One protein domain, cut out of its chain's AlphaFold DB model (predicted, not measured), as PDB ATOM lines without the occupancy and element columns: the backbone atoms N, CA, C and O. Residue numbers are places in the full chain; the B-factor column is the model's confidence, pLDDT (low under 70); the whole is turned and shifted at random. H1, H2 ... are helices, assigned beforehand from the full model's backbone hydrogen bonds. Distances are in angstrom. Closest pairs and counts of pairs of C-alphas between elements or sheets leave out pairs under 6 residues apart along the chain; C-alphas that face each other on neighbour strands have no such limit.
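Overview. This is residues 2 to 106 of the 107 residues of the protein "FUSC family protein" of Staphylococcus aureus (UniProt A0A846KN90). One long helix, H4, runs out as an arm from a small, compact body, in which H3 lies in the middle with H1 and H2 packed on it. The first part of H4 belongs to that body, while residues 78 to 106, of which 78 to 104 belong to H4, stick out and make much of the length. The printed part has 105 residues with four named helices, in the order H1, H2, H3, H4, and no named strand; the class is all helix. The whole is only just loose, close to extended, with a radius of gyration of the C-alphas of 19.4 A, and it spans 69 by 28 by 20 A.

Arrangement. Start with H4, residues 66 to 104, the longest helix, and look at its first residues, where it touches H3, residues 43 to 60. These two only just touch, with 3 pairs of C-alphas within 8 A, and they do so with residues 66 to 69 of H4 and 55 to 59 of H3 alone. Their closest C-alphas are those of Thr 59 and Leu 66, 7.3 A apart; the helices form a hairpin, with lines at a shallow tilt of 30 degrees, opposite ways. Move on to H3, the hub, which touches three other helices and has a kink of 31 degrees near residue 50. It touches H1, residues 2 to 14, with 32 pairs of C-alphas within 8 A; the closest, those of Gly 7 and Ile 48, are 3.3 A apart. H1 and H3 run the same way at a shallow tilt of 32 degrees. H3 also touches H2, residues 21 to 39, where the closest C-alphas, those of Ala 35 and Ala 46, are 4.7 A apart. H2 and H3 are a hairpin too, opposite ways at a shallow tilt of 21 degrees. H1, H3 and H4 form a bundle, a set of helices running roughly along one another, and the helix packing is mostly aligned. H1 and H4 are close but not clearly touching: their closest C-alphas, those of Ser 4 and Ile 77, are 7.4 A apart. H2 stays apart from both H4 and H1. On the backbone, every O i to N i+4 pair of H1, H2 and H4 is within hydrogen-bond range, while in H3 11 of 14 are.

Along the chain. Find C-alpha 66 at (42.029, 7.305, 36.221); from there H4 runs 57.2 A to C-alpha 104 at (-13.989, 15.553, 44.466), with x falling along the way. Go back to Tyr 43, whose C-alpha is at (23.997, 23.026, 41.182), and follow H3 over 25.4 A to Leu 60. H2 runs from Gln 21 to Val 39, 26.5 A from first to last C-alpha. H1 begins at Ile 2, with its C-alpha at (24.348, 19.722, 30.968), and reaches Leu 14 after 18.6 A.

Size, cuts and confidence. Look for the two C-alphas farthest apart at Thr 20 and Leu 106, 68.9 A from each other; the outline is a rod. Without residues 78 to 106, which stand free, the body of 76 residues spans 33 by 27 by 18 A, with a radius of gyration of 11.9 A. The printed part, residues 2 to 106, has no cut. No link is long: those from H2 to H3 and from H3 to H4 are tight, and the one from H1 to H2, 6 residues, is short. In the B-factor column the mean pLDDT of the printed part is 71.6, and 52 residues are under 70, among them residues 2 to 19, 40 to 50 and 57 to 72.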
ATOM      1  N   ILE A   2      23.472  18.738  31.656       58.53
ATOM      2  CA  ILE A   2      24.348  19.722  30.968       58.53
ATOM      3  C   ILE A   2      25.603  20.080  31.787       58.53
ATOM      4  O   ILE A   2      26.721  20.007  31.287       58.53
ATOM      5  N   GLY A   3      25.432  20.377  33.077       54.78
ATOM      6  CA  GLY A   3      26.546  20.697  33.968       54.78
ATOM      7  C   GLY A   3      27.495  19.532  34.275       54.78
ATOM      8  O   GLY A   3      28.707  19.699  34.355       54.78
ATOM      9  N   SER A   4      26.973  18.311  34.373       57.53
ATOM     10  CA  SER A   4      27.811  17.123  34.576       57.53
ATOM     11  C   SER A   4      28.623  16.783  33.323       57.53
ATOM     12  O   SER A   4      29.783  16.401  33.443       57.53
ATOM     13  N   MET A   5      28.043  16.979  32.133       63.97
ATOM     14  CA  MET A   5      28.718  16.773  30.846       63.97
ATOM     15  C   MET A   5      29.809  17.827  30.613       63.97
ATOM     16  O   MET A   5      30.931  17.477  30.257       63.97
ATOM     17  N   GLY A   6      29.525  19.097  30.928       63.59
ATOM     18  CA  GLY A   6      30.520  20.172  30.887       63.59
ATOM     19  C   GLY A   6      31.713  19.905  31.809       63.59
ATOM     20  O   GLY A   6      32.859  20.024  31.385       63.59
ATOM     21  N   GLY A   7      31.469  19.451  33.042       59.69
ATOM     22  CA  GLY A   7      32.553  19.108  33.971       59.69
ATOM     23  C   GLY A   7      33.389  17.923  33.548       59.69
ATOM     24  O   GLY A   7      34.577  17.854  33.851       59.69
ATOM     25  N   PHE A   8      32.779  16.992  32.824       62.22
ATOM     26  CA  PHE A   8      33.476  15.838  32.282       62.22
ATOM     27  C   PHE A   8      34.488  16.253  31.206       62.22
ATOM     28  O   PHE A   8      35.650  15.862  31.278       62.22
ATOM     29  N   CYS A   9      34.088  17.126  30.274       66.69
ATOM     30  CA  CYS A   9      34.990  17.670  29.254       66.69
ATOM     31  C   CYS A   9      36.132  18.490  29.869       66.69
ATOM     32  O   CYS A   9      37.286  18.318  29.483       66.69
ATOM     33  N   VAL A  10      35.831  19.332  30.864       65.25
ATOM     34  CA  VAL A  10      36.853  20.120  31.576       65.25
ATOM     35  C   VAL A  10      37.837  19.209  32.319       65.25
ATOM     36  O   VAL A  10      39.039  19.456  32.289       65.25
ATOM     37  N   SER A  11      37.356  18.117  32.922       60.16
ATOM     38  CA  SER A  11      38.223  17.116  33.566       60.16
ATOM     39  C   SER A  11      39.153  16.417  32.586       60.16
ATOM     40  O   SER A  11      40.339  16.279  32.873       60.16
ATOM     41  N   ALA A  12      38.632  15.994  31.432       62.91
ATOM     42  CA  ALA A  12      39.434  15.352  30.396       62.91
ATOM     43  C   ALA A  12      40.533  16.295  29.884       62.91
ATOM     44  O   ALA A  12      41.672  15.872  29.717       62.91
ATOM     45  N   PHE A  13      40.215  17.581  29.714       65.94
ATOM     46  CA  PHE A  13      41.176  18.590  29.271       65.94
ATOM     47  C   PHE A  13      42.267  18.872  30.319       65.94
ATOM     48  O   PHE A  13      43.448  18.894  29.984       65.94
ATOM     49  N   LEU A  14      41.898  19.020  31.598       61.94
ATOM     50  CA  LEU A  14      42.869  19.212  32.685       61.94
ATOM     51  C   LEU A  14      43.783  17.995  32.880       61.94
ATOM     52  O   LEU A  14      44.928  18.159  33.292       61.94
ATOM     53  N   SER A  15      43.305  16.789  32.564       59.97
ATOM     54  CA  SER A  15      44.081  15.554  32.708       59.97
ATOM     55  C   SER A  15      45.224  15.410  31.694       59.97
ATOM     56  O   SER A  15      46.097  14.572  31.907       59.97
ATOM     57  N   PHE A  16      45.243  16.196  30.610       60.91
ATOM     58  CA  PHE A  16      46.356  16.209  29.649       60.91
ATOM     59  C   PHE A  16      47.554  17.043  30.119       60.91
ATOM     60  O   PHE A  16      48.633  16.935  29.540       60.91
ATOM     61  N   VAL A  17      47.392  17.868  31.157       64.25
ATOM     62  CA  VAL A  17      48.457  18.740  31.653       64.25
ATOM     63  C   VAL A  17      49.166  18.063  32.834       64.25
ATOM     64  O   VAL A  17      48.535  17.817  33.865       64.25
ATOM     65  N   PRO A  18      50.472  17.755  32.732       58.81
ATOM     66  CA  PRO A  18      51.225  17.170  33.835       58.81
ATOM     67  C   PRO A  18      51.515  18.241  34.898       58.81
ATOM     68  O   PRO A  18      52.498  18.974  34.818       58.81
ATOM     69  N   PHE A  19      50.639  18.349  35.897       64.75
ATOM     70  CA  PHE A  19      50.820  19.258  37.030       64.75
ATOM     71  C   PHE A  19      51.743  18.664  38.101       64.75
ATOM     72  O   PHE A  19      51.718  17.468  38.393       64.75
ATOM     73  N   THR A  20      52.539  19.525  38.737       73.00
ATOM     74  CA  THR A  20      53.310  19.156  39.936       73.00
ATOM     75  C   THR A  20      52.379  18.996  41.148       73.00
ATOM     76  O   THR A  20      51.337  19.642  41.221       73.00
ATOM     77  N   GLN A  21      52.744  18.170  42.138       68.25
ATOM     78  CA  GLN A  21      51.871  17.859  43.289       68.25
ATOM     79  C   GLN A  21      51.347  19.106  44.027       68.25
ATOM     80  O   GLN A  21      50.167  19.169  44.368       68.25
ATOM     81  N   LEU A  22      52.198  20.118  44.226       73.38
ATOM     82  CA  LEU A  22      51.815  21.388  44.853       73.38
ATOM     83  C   LEU A  22      50.813  22.185  44.005       73.38
ATOM     84  O   LEU A  22      49.853  22.734  44.546       73.38
ATOM     85  N   GLN A  23      50.994  22.212  42.681       74.88
ATOM     86  CA  GLN A  23      50.051  22.860  41.765       74.88
ATOM     87  C   GLN A  23      48.696  22.148  41.773       74.88
ATOM     88  O   GLN A  23      47.666  22.814  41.814       74.88
ATOM     89  N   THR A  24      48.682  20.813  41.817       72.12
ATOM     90  CA  THR A  24      47.452  20.014  41.904       72.12
ATOM     91  C   THR A  24      46.664  20.327  43.175       72.12
ATOM     92  O   THR A  24      45.462  20.564  43.096       72.12
ATOM     93  N   ILE A  25      47.320  20.402  44.340       77.81
ATOM     94  CA  ILE A  25      46.669  20.747  45.619       77.81
ATOM     95  C   ILE A  25      46.053  22.149  45.566       77.81
ATOM     96  O   ILE A  25      44.903  22.347  45.971       77.81
ATOM     97  N   PHE A  26      46.798  23.124  45.041       80.81
ATOM     98  CA  PHE A  26      46.309  24.492  44.900       80.81
ATOM     99  C   PHE A  26      45.099  24.561  43.957       80.81
ATOM    100  O   PHE A  26      44.090  25.189  44.280       80.81
ATOM    101  N   LEU A  27      45.161  23.849  42.829       77.56
ATOM    102  CA  LEU A  27      44.084  23.798  41.845       77.56
ATOM    103  C   LEU A  27      42.827  23.120  42.412       77.56
ATOM    104  O   LEU A  27      41.737  23.664  42.268       77.56
ATOM    105  N   ILE A  28      42.962  21.992  43.122       79.25
ATOM    106  CA  ILE A  28      41.849  21.317  43.819       79.25
ATOM    107  C   ILE A  28      41.166  22.288  44.785       79.25
ATOM    108  O   ILE A  28      39.943  22.394  44.784       79.25
ATOM    109  N   THR A  29      41.950  23.018  45.579       79.62
ATOM    110  CA  THR A  29      41.434  23.958  46.586       79.62
ATOM    111  C   THR A  29      40.683  25.117  45.929       79.62
ATOM    112  O   THR A  29      39.592  25.490  46.362       79.62
ATOM    113  N   PHE A  30      41.227  25.653  44.838       80.75
ATOM    114  CA  PHE A  30      40.600  26.715  44.059       80.75
ATOM    115  C   PHE A  30      39.297  26.254  43.385       80.75
ATOM    116  O   PHE A  30      38.264  26.917  43.509       80.75
ATOM    117  N   LEU A  31      39.310  25.085  42.732       75.31
ATOM    118  CA  LEU A  31      38.108  24.490  42.142       75.31
ATOM    119  C   LEU A  31      37.053  24.162  43.200       75.31
ATOM    120  O   LEU A  31      35.867  24.347  42.933       75.31
ATOM    121  N   TYR A  32      37.460  23.701  44.385       77.12
ATOM    122  CA  TYR A  32      36.554  23.447  45.501       77.12
ATOM    123  C   TYR A  32      35.872  24.738  45.963       77.12
ATOM    124  O   TYR A  32      34.653  24.764  46.086       77.12
ATOM    125  N   GLY A  33      36.622  25.833  46.123       77.75
ATOM    126  CA  GLY A  33      36.054  27.135  46.490       77.75
ATOM    127  C   GLY A  33      35.018  27.645  45.481       77.75
ATOM    128  O   GLY A  33      33.921  28.055  45.867       77.75
ATOM    129  N   ILE A  34      35.328  27.552  44.184       76.69
ATOM    130  CA  ILE A  34      34.399  27.916  43.103       76.69
ATOM    131  C   ILE A  34      33.169  27.006  43.128       76.69
ATOM    132  O   ILE A  34      32.039  27.494  43.106       76.69
ATOM    133  N   ALA A  35      33.365  25.691  43.221       72.50
ATOM    134  CA  ALA A  35      32.271  24.733  43.294       72.50
ATOM    135  C   ALA A  35      31.336  25.035  44.474       72.50
ATOM    136  O   ALA A  35      30.133  25.150  44.260       72.50
ATOM    137  N   GLN A  36      31.871  25.240  45.681       75.69
ATOM    138  CA  GLN A  36      31.094  25.544  46.888       75.69
ATOM    139  C   GLN A  36      30.234  26.800  46.711       75.69
ATOM    140  O   GLN A  36      29.055  26.812  47.062       75.69
ATOM    141  N   PHE A  37      30.823  27.851  46.135       74.25
ATOM    142  CA  PHE A  37      30.127  29.108  45.885       74.25
ATOM    143  C   PHE A  37      29.004  28.938  44.854       74.25
ATOM    144  O   PHE A  37      27.915  29.496  45.001       74.25
ATOM    145  N   LEU A  38      29.242  28.126  43.820       70.75
ATOM    146  CA  LEU A  38      28.265  27.867  42.769       70.75
ATOM    147  C   LEU A  38      27.173  26.879  43.193       70.75
ATOM    148  O   LEU A  38      26.063  27.002  42.680       70.75
ATOM    149  N   VAL A  39      27.425  25.956  44.132       72.06
ATOM    150  CA  VAL A  39      26.411  25.005  44.638       72.06
ATOM    151  C   VAL A  39      25.183  25.749  45.165       72.06
ATOM    152  O   VAL A  39      24.060  25.336  44.885       72.06
ATOM    153  N   ALA A  40      25.385  26.874  45.858       68.31
ATOM    154  CA  ALA A  40      24.301  27.673  46.430       68.31
ATOM    155  C   ALA A  40      23.429  28.388  45.379       68.31
ATOM    156  O   ALA A  40      22.289  28.742  45.673       68.31
ATOM    157  N   ARG A  41      23.944  28.623  44.161       68.81
ATOM    158  CA  ARG A  41      23.233  29.361  43.099       68.81
ATOM    159  C   ARG A  41      22.759  28.475  41.955       68.81
ATOM    160  O   ARG A  41      21.654  28.658  41.457       68.81
ATOM    161  N   ASN A  42      23.603  27.562  41.488       69.38
ATOM    162  CA  ASN A  42      23.289  26.683  40.375       69.38
ATOM    163  C   ASN A  42      24.091  25.381  40.468       69.38
ATOM    164  O   ASN A  42      25.250  25.290  40.054       69.38
ATOM    165  N   TYR A  43      23.419  24.346  40.966       66.19
ATOM    166  CA  TYR A  43      23.997  23.026  41.182       66.19
ATOM    167  C   TYR A  43      24.535  22.385  39.893       66.19
ATOM    168  O   TYR A  43      25.527  21.658  39.916       66.19
ATOM    169  N   ALA A  44      23.920  22.684  38.741       62.72
ATOM    170  CA  ALA A  44      24.400  22.173  37.464       62.72
ATOM    171  C   ALA A  44      25.790  22.735  37.142       62.72
ATOM    172  O   ALA A  44      26.697  21.978  36.808       62.72
ATOM    173  N   VAL A  45      25.985  24.043  37.298       64.00
ATOM    174  CA  VAL A  45      27.273  24.683  37.001       64.00
ATOM    175  C   VAL A  45      28.329  24.279  38.032       64.00
ATOM    176  O   VAL A  45      29.474  24.045  37.664       64.00
ATOM    177  N   ALA A  46      27.956  24.076  39.298       66.25
ATOM    178  CA  ALA A  46      28.871  23.544  40.310       66.25
ATOM    179  C   ALA A  46      29.416  22.149  39.953       66.25
ATOM    180  O   ALA A  46      30.603  21.870  40.143       66.25
ATOM    181  N   ASN A  47      28.577  21.295  39.358       67.19
ATOM    182  CA  ASN A  47      28.982  19.966  38.898       67.19
ATOM    183  C   ASN A  47      30.057  20.003  37.799       67.19
ATOM    184  O   ASN A  47      30.791  19.025  37.636       67.19
ATOM    185  N   ILE A  48      30.203  21.135  37.093       67.44
ATOM    186  CA  ILE A  48      31.285  21.328  36.121       67.44
ATOM    187  C   ILE A  48      32.651  21.300  36.817       67.44
ATOM    188  O   ILE A  48      33.610  20.762  36.279       67.44
ATOM    189  N   PHE A  49      32.733  21.831  38.038       68.12
ATOM    190  CA  PHE A  49      33.986  21.994  38.779       68.12
ATOM    191  C   PHE A  49      34.214  20.888  39.818       68.12
ATOM    192  O   PHE A  49      35.353  20.490  40.059       68.12
ATOM    193  N   LEU A  50      33.139  20.309  40.365       69.06
ATOM    194  CA  LEU A  50      33.207  19.133  41.245       69.06
ATOM    195  C   LEU A  50      33.762  17.899  40.524       69.06
ATOM    196  O   LEU A  50      34.371  17.024  41.150       69.06
ATOM    197  N   ASN A  51      33.554  17.809  39.207       70.75
ATOM    198  CA  ASN A  51      34.071  16.705  38.416       70.75
ATOM    199  C   ASN A  51      35.616  16.670  38.348       70.75
ATOM    200  O   ASN A  51      36.221  15.727  38.870       70.75
ATOM    201  N   PRO A  52      36.276  17.703  37.815       67.00
ATOM    202  CA  PRO A  52      37.732  17.738  37.717       67.00
ATOM    203  C   PRO A  52      38.397  17.718  39.090       67.00
ATOM    204  O   PRO A  52      39.372  16.998  39.280       67.00
ATOM    205  N   MET A  53      37.824  18.415  40.076       75.44
ATOM    206  CA  MET A  53      38.353  18.449  41.441       75.44
ATOM    207  C   MET A  53      38.438  17.053  42.073       75.44
ATOM    208  O   MET A  53      39.497  16.671  42.566       75.44
ATOM    209  N   ALA A  54      37.364  16.260  42.004       69.62
ATOM    210  CA  ALA A  54      37.368  14.919  42.587       69.62
ATOM    211  C   ALA A  54      38.323  13.962  41.851       69.62
ATOM    212  O   ALA A  54      38.979  13.152  42.497       69.62
ATOM    213  N   LEU A  55      38.454  14.085  40.522       69.69
ATOM    214  CA  LEU A  55      39.425  13.298  39.753       69.69
ATOM    215  C   LEU A  55      40.864  13.646  40.154       69.69
ATOM    216  O   LEU A  55      41.661  12.748  40.415       69.69
ATOM    217  N   MET A  56      41.182  14.936  40.282       70.12
ATOM    218  CA  MET A  56      42.501  15.391  40.728       70.12
ATOM    219  C   MET A  56      42.799  14.962  42.171       70.12
ATOM    220  O   MET A  56      43.911  14.522  42.459       70.12
ATOM    221  N   LEU A  57      41.812  14.992  43.071       67.12
ATOM    222  CA  LEU A  57      41.962  14.479  44.437       67.12
ATOM    223  C   LEU A  57      42.302  12.981  44.446       67.12
ATOM    224  O   LEU A  57      43.208  12.550  45.160       67.12
ATOM    225  N   SER A  58      41.634  12.191  43.604       66.00
ATOM    226  CA  SER A  58      41.918  10.763  43.458       66.00
ATOM    227  C   SER A  58      43.287  10.475  42.835       66.00
ATOM    228  O   SER A  58      43.874   9.453  43.166       66.00
ATOM    229  N   THR A  59      43.844  11.367  42.005       68.38
ATOM    230  CA  THR A  59      45.241  11.222  41.535       68.38
ATOM    231  C   THR A  59      46.278  11.461  42.630       68.38
ATOM    232  O   THR A  59      47.368  10.896  42.575       68.38
ATOM    233  N   LEU A  60      45.947  12.276  43.638       67.19
ATOM    234  CA  LEU A  60      46.822  12.546  44.780       67.19
ATOM    235  C   LEU A  60      46.881  11.351  45.746       67.19
ATOM    236  O   LEU A  60      47.926  11.059  46.331       67.19
ATOM    237  N   ILE A  61      45.764  10.633  45.881       68.75
ATOM    238  CA  ILE A  61      45.661   9.379  46.631       68.75
ATOM    239  C   ILE A  61      46.189   8.256  45.725       68.75
ATOM    240  O   ILE A  61      45.457   7.640  44.956       68.75
ATOM    241  N   ARG A  62      47.507   8.042  45.781       50.53
ATOM    242  CA  ARG A  62      48.275   7.018  45.048       50.53
ATOM    243  C   ARG A  62      47.480   5.695  44.927       50.53
ATOM    244  O   ARG A  62      47.353   4.977  45.912       50.53
ATOM    245  N   GLY A  63      46.959   5.374  43.735       52.66
ATOM    246  CA  GLY A  63      46.320   4.075  43.445       52.66
ATOM    247  C   GLY A  63      45.002   4.089  42.656       52.66
ATOM    248  O   GLY A  63      44.569   3.027  42.215       52.66
ATOM    249  N   ALA A  64      44.361   5.238  42.428       53.59
ATOM    250  CA  ALA A  64      43.123   5.271  41.645       53.59
ATOM    251  C   ALA A  64      43.409   5.219  40.130       53.59
ATOM    252  O   ALA A  64      43.966   6.157  39.560       53.59
ATOM    253  N   TYR A  65      43.008   4.130  39.461       56.12
ATOM    254  CA  TYR A  65      43.021   4.034  37.998       56.12
ATOM    255  C   TYR A  65      42.106   5.118  37.407       56.12
ATOM    256  O   TYR A  65      40.880   5.017  37.464       56.12
ATOM    257  N   LEU A  66      42.713   6.151  36.819       55.59
ATOM    258  CA  LEU A  66      42.029   7.305  36.221       55.59
ATOM    259  C   LEU A  66      40.933   6.903  35.227       55.59
ATOM    260  O   LEU A  66      39.846   7.478  35.240       55.59
ATOM    261  N   ILE A  67      41.205   5.880  34.410       55.41
ATOM    262  CA  ILE A  67      40.275   5.394  33.387       55.41
ATOM    263  C   ILE A  67      39.002   4.798  34.011       55.41
ATOM    264  O   ILE A  67      37.895   5.093  33.572       55.41
ATOM    265  N   SER A  68      39.153   4.055  35.109       60.94
ATOM    266  CA  SER A  68      38.038   3.422  35.813       60.94
ATOM    267  C   SER A  68      37.176   4.465  36.524       60.94
ATOM    268  O   SER A  68      35.952   4.377  36.526       60.94
ATOM    269  N   LEU A  69      37.793   5.509  37.080       61.03
ATOM    270  CA  LEU A  69      37.075   6.565  37.794       61.03
ATOM    271  C   LEU A  69      36.201   7.429  36.870       61.03
ATOM    272  O   LEU A  69      35.118   7.876  37.256       61.03
ATOM    273  N   ILE A  70      36.672   7.637  35.641       62.78
ATOM    274  CA  ILE A  70      35.939   8.300  34.562       62.78
ATOM    275  C   ILE A  70      34.713   7.462  34.162       62.78
ATOM    276  O   ILE A  70      33.606   8.004  34.100       62.78
ATOM    277  N   GLU A  71      34.870   6.146  33.984       63.59
ATOM    278  CA  GLU A  71      33.760   5.224  33.685       63.59
ATOM    279  C   GLU A  71      32.726   5.157  34.813       63.59
ATOM    280  O   GLU A  71      31.526   5.291  34.561       63.59
ATOM    281  N   TYR A  72      33.165   5.032  36.070       65.38
ATOM    282  CA  TYR A  72      32.262   5.007  37.224       65.38
ATOM    283  C   TYR A  72      31.420   6.279  37.331       65.38
ATOM    284  O   TYR A  72      30.235   6.217  37.664       65.38
ATOM    285  N   ARG A  73      31.995   7.444  37.013       70.12
ATOM    286  CA  ARG A  73      31.230   8.694  36.985       70.12
ATOM    287  C   ARG A  73      30.270   8.784  35.823       70.12
ATOM    288  O   ARG A  73      29.169   9.295  36.011       70.12
ATOM    289  N   PHE A  74      30.667   8.307  34.651       68.12
ATOM    290  CA  PHE A  74      29.766   8.243  33.511       68.12
ATOM    291  C   PHE A  74      28.545   7.370  33.840       68.12
ATOM    292  O   PHE A  74      27.411   7.834  33.720       68.12
ATOM    293  N   LEU A  75      28.766   6.166  34.378       71.00
ATOM    294  CA  LEU A  75      27.699   5.273  34.840       71.00
ATOM    295  C   LEU A  75      26.844   5.912  35.938       71.00
ATOM    296  O   LEU A  75      25.618   5.858  35.869       71.00
ATOM    297  N   GLY A  76      27.467   6.582  36.909       72.31
ATOM    298  CA  GLY A  76      26.758   7.300  37.967       72.31
ATOM    299  C   GLY A  76      25.840   8.407  37.436       72.31
ATOM    300  O   GLY A  76      24.717   8.553  37.914       72.31
ATOM    301  N   ILE A  77      26.269   9.158  36.414       73.50
ATOM    302  CA  ILE A  77      25.443  10.195  35.770       73.50
ATOM    303  C   ILE A  77      24.261   9.564  35.028       73.50
ATOM    304  O   ILE A  77      23.143  10.077  35.122       73.50
ATOM    305  N   VAL A  78      24.491   8.469  34.302       74.94
ATOM    306  CA  VAL A  78      23.445   7.768  33.542       74.94
ATOM    307  C   VAL A  78      22.398   7.194  34.495       74.94
ATOM    308  O   VAL A  78      21.226   7.559  34.407       74.94
ATOM    309  N   ILE A  79      22.821   6.378  35.461       79.75
ATOM    310  CA  ILE A  79      21.932   5.743  36.444       79.75
ATOM    311  C   ILE A  79      21.210   6.808  37.277       79.75
ATOM    312  O   ILE A  79      19.990   6.757  37.426       79.75
ATOM    313  N   GLY A  80      21.932   7.822  37.759       78.94
ATOM    314  CA  GLY A  80      21.349   8.918  38.530       78.94
ATOM    315  C   GLY A  80      20.304   9.721  37.749       78.94
ATOM    316  O   GLY A  80      19.308  10.148  38.327       78.94
ATOM    317  N   SER A  81      20.476   9.883  36.432       77.44
ATOM    318  CA  SER A  81      19.487  10.563  35.583       77.44
ATOM    319  C   SER A  81      18.202   9.747  35.434       77.44
ATOM    320  O   SER A  81      17.115  10.316  35.521       77.44
ATOM    321  N   PHE A  82      18.307   8.423  35.278       82.56
ATOM    322  CA  PHE A  82      17.138   7.537  35.258       82.56
ATOM    323  C   PHE A  82      16.392   7.544  36.594       82.56
ATOM    324  O   PHE A  82      15.169   7.668  36.609       82.56
ATOM    325  N   ILE A  83      17.118   7.482  37.713       86.38
ATOM    326  CA  ILE A  83      16.520   7.559  39.052       86.38
ATOM    327  C   ILE A  83      15.817   8.909  39.247       86.38
ATOM    328  O   ILE A  83      14.672   8.944  39.689       86.38
ATOM    329  N   GLY A  84      16.461  10.017  38.870       82.56
ATOM    330  CA  GLY A  84      15.877  11.355  38.980       82.56
ATOM    331  C   GLY A  84      14.588  11.517  38.171       82.56
ATOM    332  O   GLY A  84      13.611  12.063  38.680       82.56
ATOM    333  N   LEU A  85      14.554  10.994  36.940       85.38
ATOM    334  CA  LEU A  85      13.338  10.967  36.120       85.38
ATOM    335  C   LEU A  85      12.241  10.099  36.748       85.38
ATOM    336  O   LEU A  85      11.081  10.507  36.767       85.38
ATOM    337  N   GLY A  86      12.604   8.942  37.306       88.12
ATOM    338  CA  GLY A  86      11.666   8.065  38.007       88.12
ATOM    339  C   GLY A  86      11.014   8.746  39.211       88.12
ATOM    340  O   GLY A  86       9.794   8.714  39.356       88.12
ATOM    341  N   VAL A  87      11.804   9.433  40.042       87.88
ATOM    342  CA  VAL A  87      11.289  10.185  41.198       87.88
ATOM    343  C   VAL A  87      10.382  11.332  40.753       87.88
ATOM    344  O   VAL A  87       9.297  11.499  41.308       87.88
ATOM    345  N   ALA A  88      10.783  12.088  39.726       86.31
ATOM    346  CA  ALA A  88       9.960  13.162  39.177       86.31
ATOM    347  C   ALA A  88       8.601  12.637  38.685       86.31
ATOM    348  O   ALA A  88       7.571  13.241  38.983       86.31
ATOM    349  N   TRP A  89       8.589  11.484  38.007       88.69
ATOM    350  CA  TRP A  89       7.364  10.842  37.536       88.69
ATOM    351  C   TRP A  89       6.434  10.440  38.689       88.69
ATOM    352  O   TRP A  89       5.248  10.782  38.670       88.69
ATOM    353  N   VAL A  90       6.970   9.802  39.735       90.81
ATOM    354  CA  VAL A  90       6.195   9.434  40.933       90.81
ATOM    355  C   VAL A  90       5.602  10.671  41.607       90.81
ATOM    356  O   VAL A  90       4.426  10.665  41.970       90.81
ATOM    357  N   MET A  91       6.373  11.757  41.728       87.56
ATOM    358  CA  MET A  91       5.867  13.013  42.284       87.56
ATOM    359  C   MET A  91       4.727  13.592  41.443       87.56
ATOM    360  O   MET A  91       3.723  14.016  42.011       87.56
ATOM    361  N   THR A  92       4.824  13.573  40.109       87.75
ATOM    362  CA  THR A  92       3.727  14.044  39.246       87.75
ATOM    363  C   THR A  92       2.462  13.202  39.380       87.75
ATOM    364  O   THR A  92       1.378  13.772  39.491       87.75
ATOM    365  N   VAL A  93       2.578  11.872  39.433       88.75
ATOM    366  CA  VAL A  93       1.420  10.979  39.611       88.75
ATOM    367  C   VAL A  93       0.779  11.194  40.983       88.75
ATOM    368  O   VAL A  93      -0.440  11.334  41.080       88.75
ATOM    369  N   GLY A  94       1.590  11.296  42.041       88.62
ATOM    370  CA  GLY A  94       1.109  11.581  43.392       88.62
ATOM    371  C   GLY A  94       0.400  12.935  43.492       88.62
ATOM    372  O   GLY A  94      -0.674  13.029  44.084       88.62
ATOM    373  N   LEU A  95       0.952  13.971  42.854       86.88
ATOM    374  CA  LEU A  95       0.356  15.306  42.830       86.88
ATOM    375  C   LEU A  95      -0.972  15.326  42.060       86.88
ATOM    376  O   LEU A  95      -1.945  15.912  42.531       86.88
ATOM    377  N   GLN A  96      -1.048  14.651  40.908       84.81
ATOM    378  CA  GLN A  96      -2.292  14.532  40.141       84.81
ATOM    379  C   GLN A  96      -3.374  13.766  40.907       84.81
ATOM    380  O   GLN A  96      -4.538  14.177  40.905       84.81
ATOM    381  N   HIS A  97      -3.000  12.689  41.599       86.94
ATOM    382  CA  HIS A  97      -3.929  11.934  42.433       86.94
ATOM    383  C   HIS A  97      -4.468  12.795  43.584       86.94
ATOM    384  O   HIS A  97      -5.680  12.876  43.776       86.94
ATOM    385  N   TYR A  98      -3.588  13.519  44.282       85.69
ATOM    386  CA  TYR A  98      -3.978  14.438  45.353       85.69
ATOM    387  C   TYR A  98      -4.951  15.523  44.866       85.69
ATOM    388  O   TYR A  98      -6.004  15.723  45.469       85.69
ATOM    389  N   LEU A  99      -4.647  16.180  43.742       85.12
ATOM    390  CA  LEU A  99      -5.513  17.213  43.163       85.12
ATOM    391  C   LEU A  99      -6.894  16.670  42.766       85.12
ATOM    392  O   LEU A  99      -7.897  17.361  42.940       85.12
ATOM    393  N   THR A 100      -6.956  15.432  42.274       83.75
ATOM    394  CA  THR A 100      -8.213  14.780  41.880       83.75
ATOM    395  C   THR A 100      -9.089  14.472  43.096       83.75
ATOM    396  O   THR A 100     -10.276  14.793  43.098       83.75
ATOM    397  N   VAL A 101      -8.495  13.924  44.162       84.81
ATOM    398  CA  VAL A 101      -9.201  13.604  45.415       84.81
ATOM    399  C   VAL A 101      -9.693  14.869  46.125       84.81
ATOM    400  O   VAL A 101     -10.808  14.897  46.640       84.81
ATOM    401  N   VAL A 102      -8.888  15.936  46.140       82.75
ATOM    402  CA  VAL A 102      -9.287  17.219  46.738       82.75
ATOM    403  C   VAL A 102     -10.418  17.874  45.944       82.75
ATOM    404  O   VAL A 102     -11.362  18.371  46.552       82.75
ATOM    405  N   ARG A 103     -10.375  17.833  44.604       74.38
ATOM    406  CA  ARG A 103     -11.448  18.374  43.753       74.38
ATOM    407  C   ARG A 103     -12.785  17.659  43.987       74.38
ATOM    408  O   ARG A 103     -13.795  18.334  44.101       74.38
ATOM    409  N   GLN A 104     -12.782  16.334  44.149       72.75
ATOM    410  CA  GLN A 104     -13.989  15.553  44.466       72.75
ATOM    411  C   GLN A 104     -14.592  15.832  45.852       72.75
ATOM    412  O   GLN A 104     -15.734  15.466  46.089       72.75
ATOM    413  N   LYS A 105     -13.837  16.429  46.781       67.94
ATOM    414  CA  LYS A 105     -14.344  16.820  48.107       67.94
ATOM    415  C   LYS A 105     -14.956  18.225  48.146       67.94
ATOM    416  O   LYS A 105     -15.502  18.597  49.182       67.94
ATOM    417  N   LEU A 106     -14.766  19.015  47.089       63.22
ATOM    418  CA  LEU A 106     -15.193  20.415  46.989       63.22
ATOM    419  C   LEU A 106     -16.469  20.600  46.146       63.22
ATOM    420  O   LEU A 106     -17.065  21.671  46.227       63.22
TER     421      LEU A 106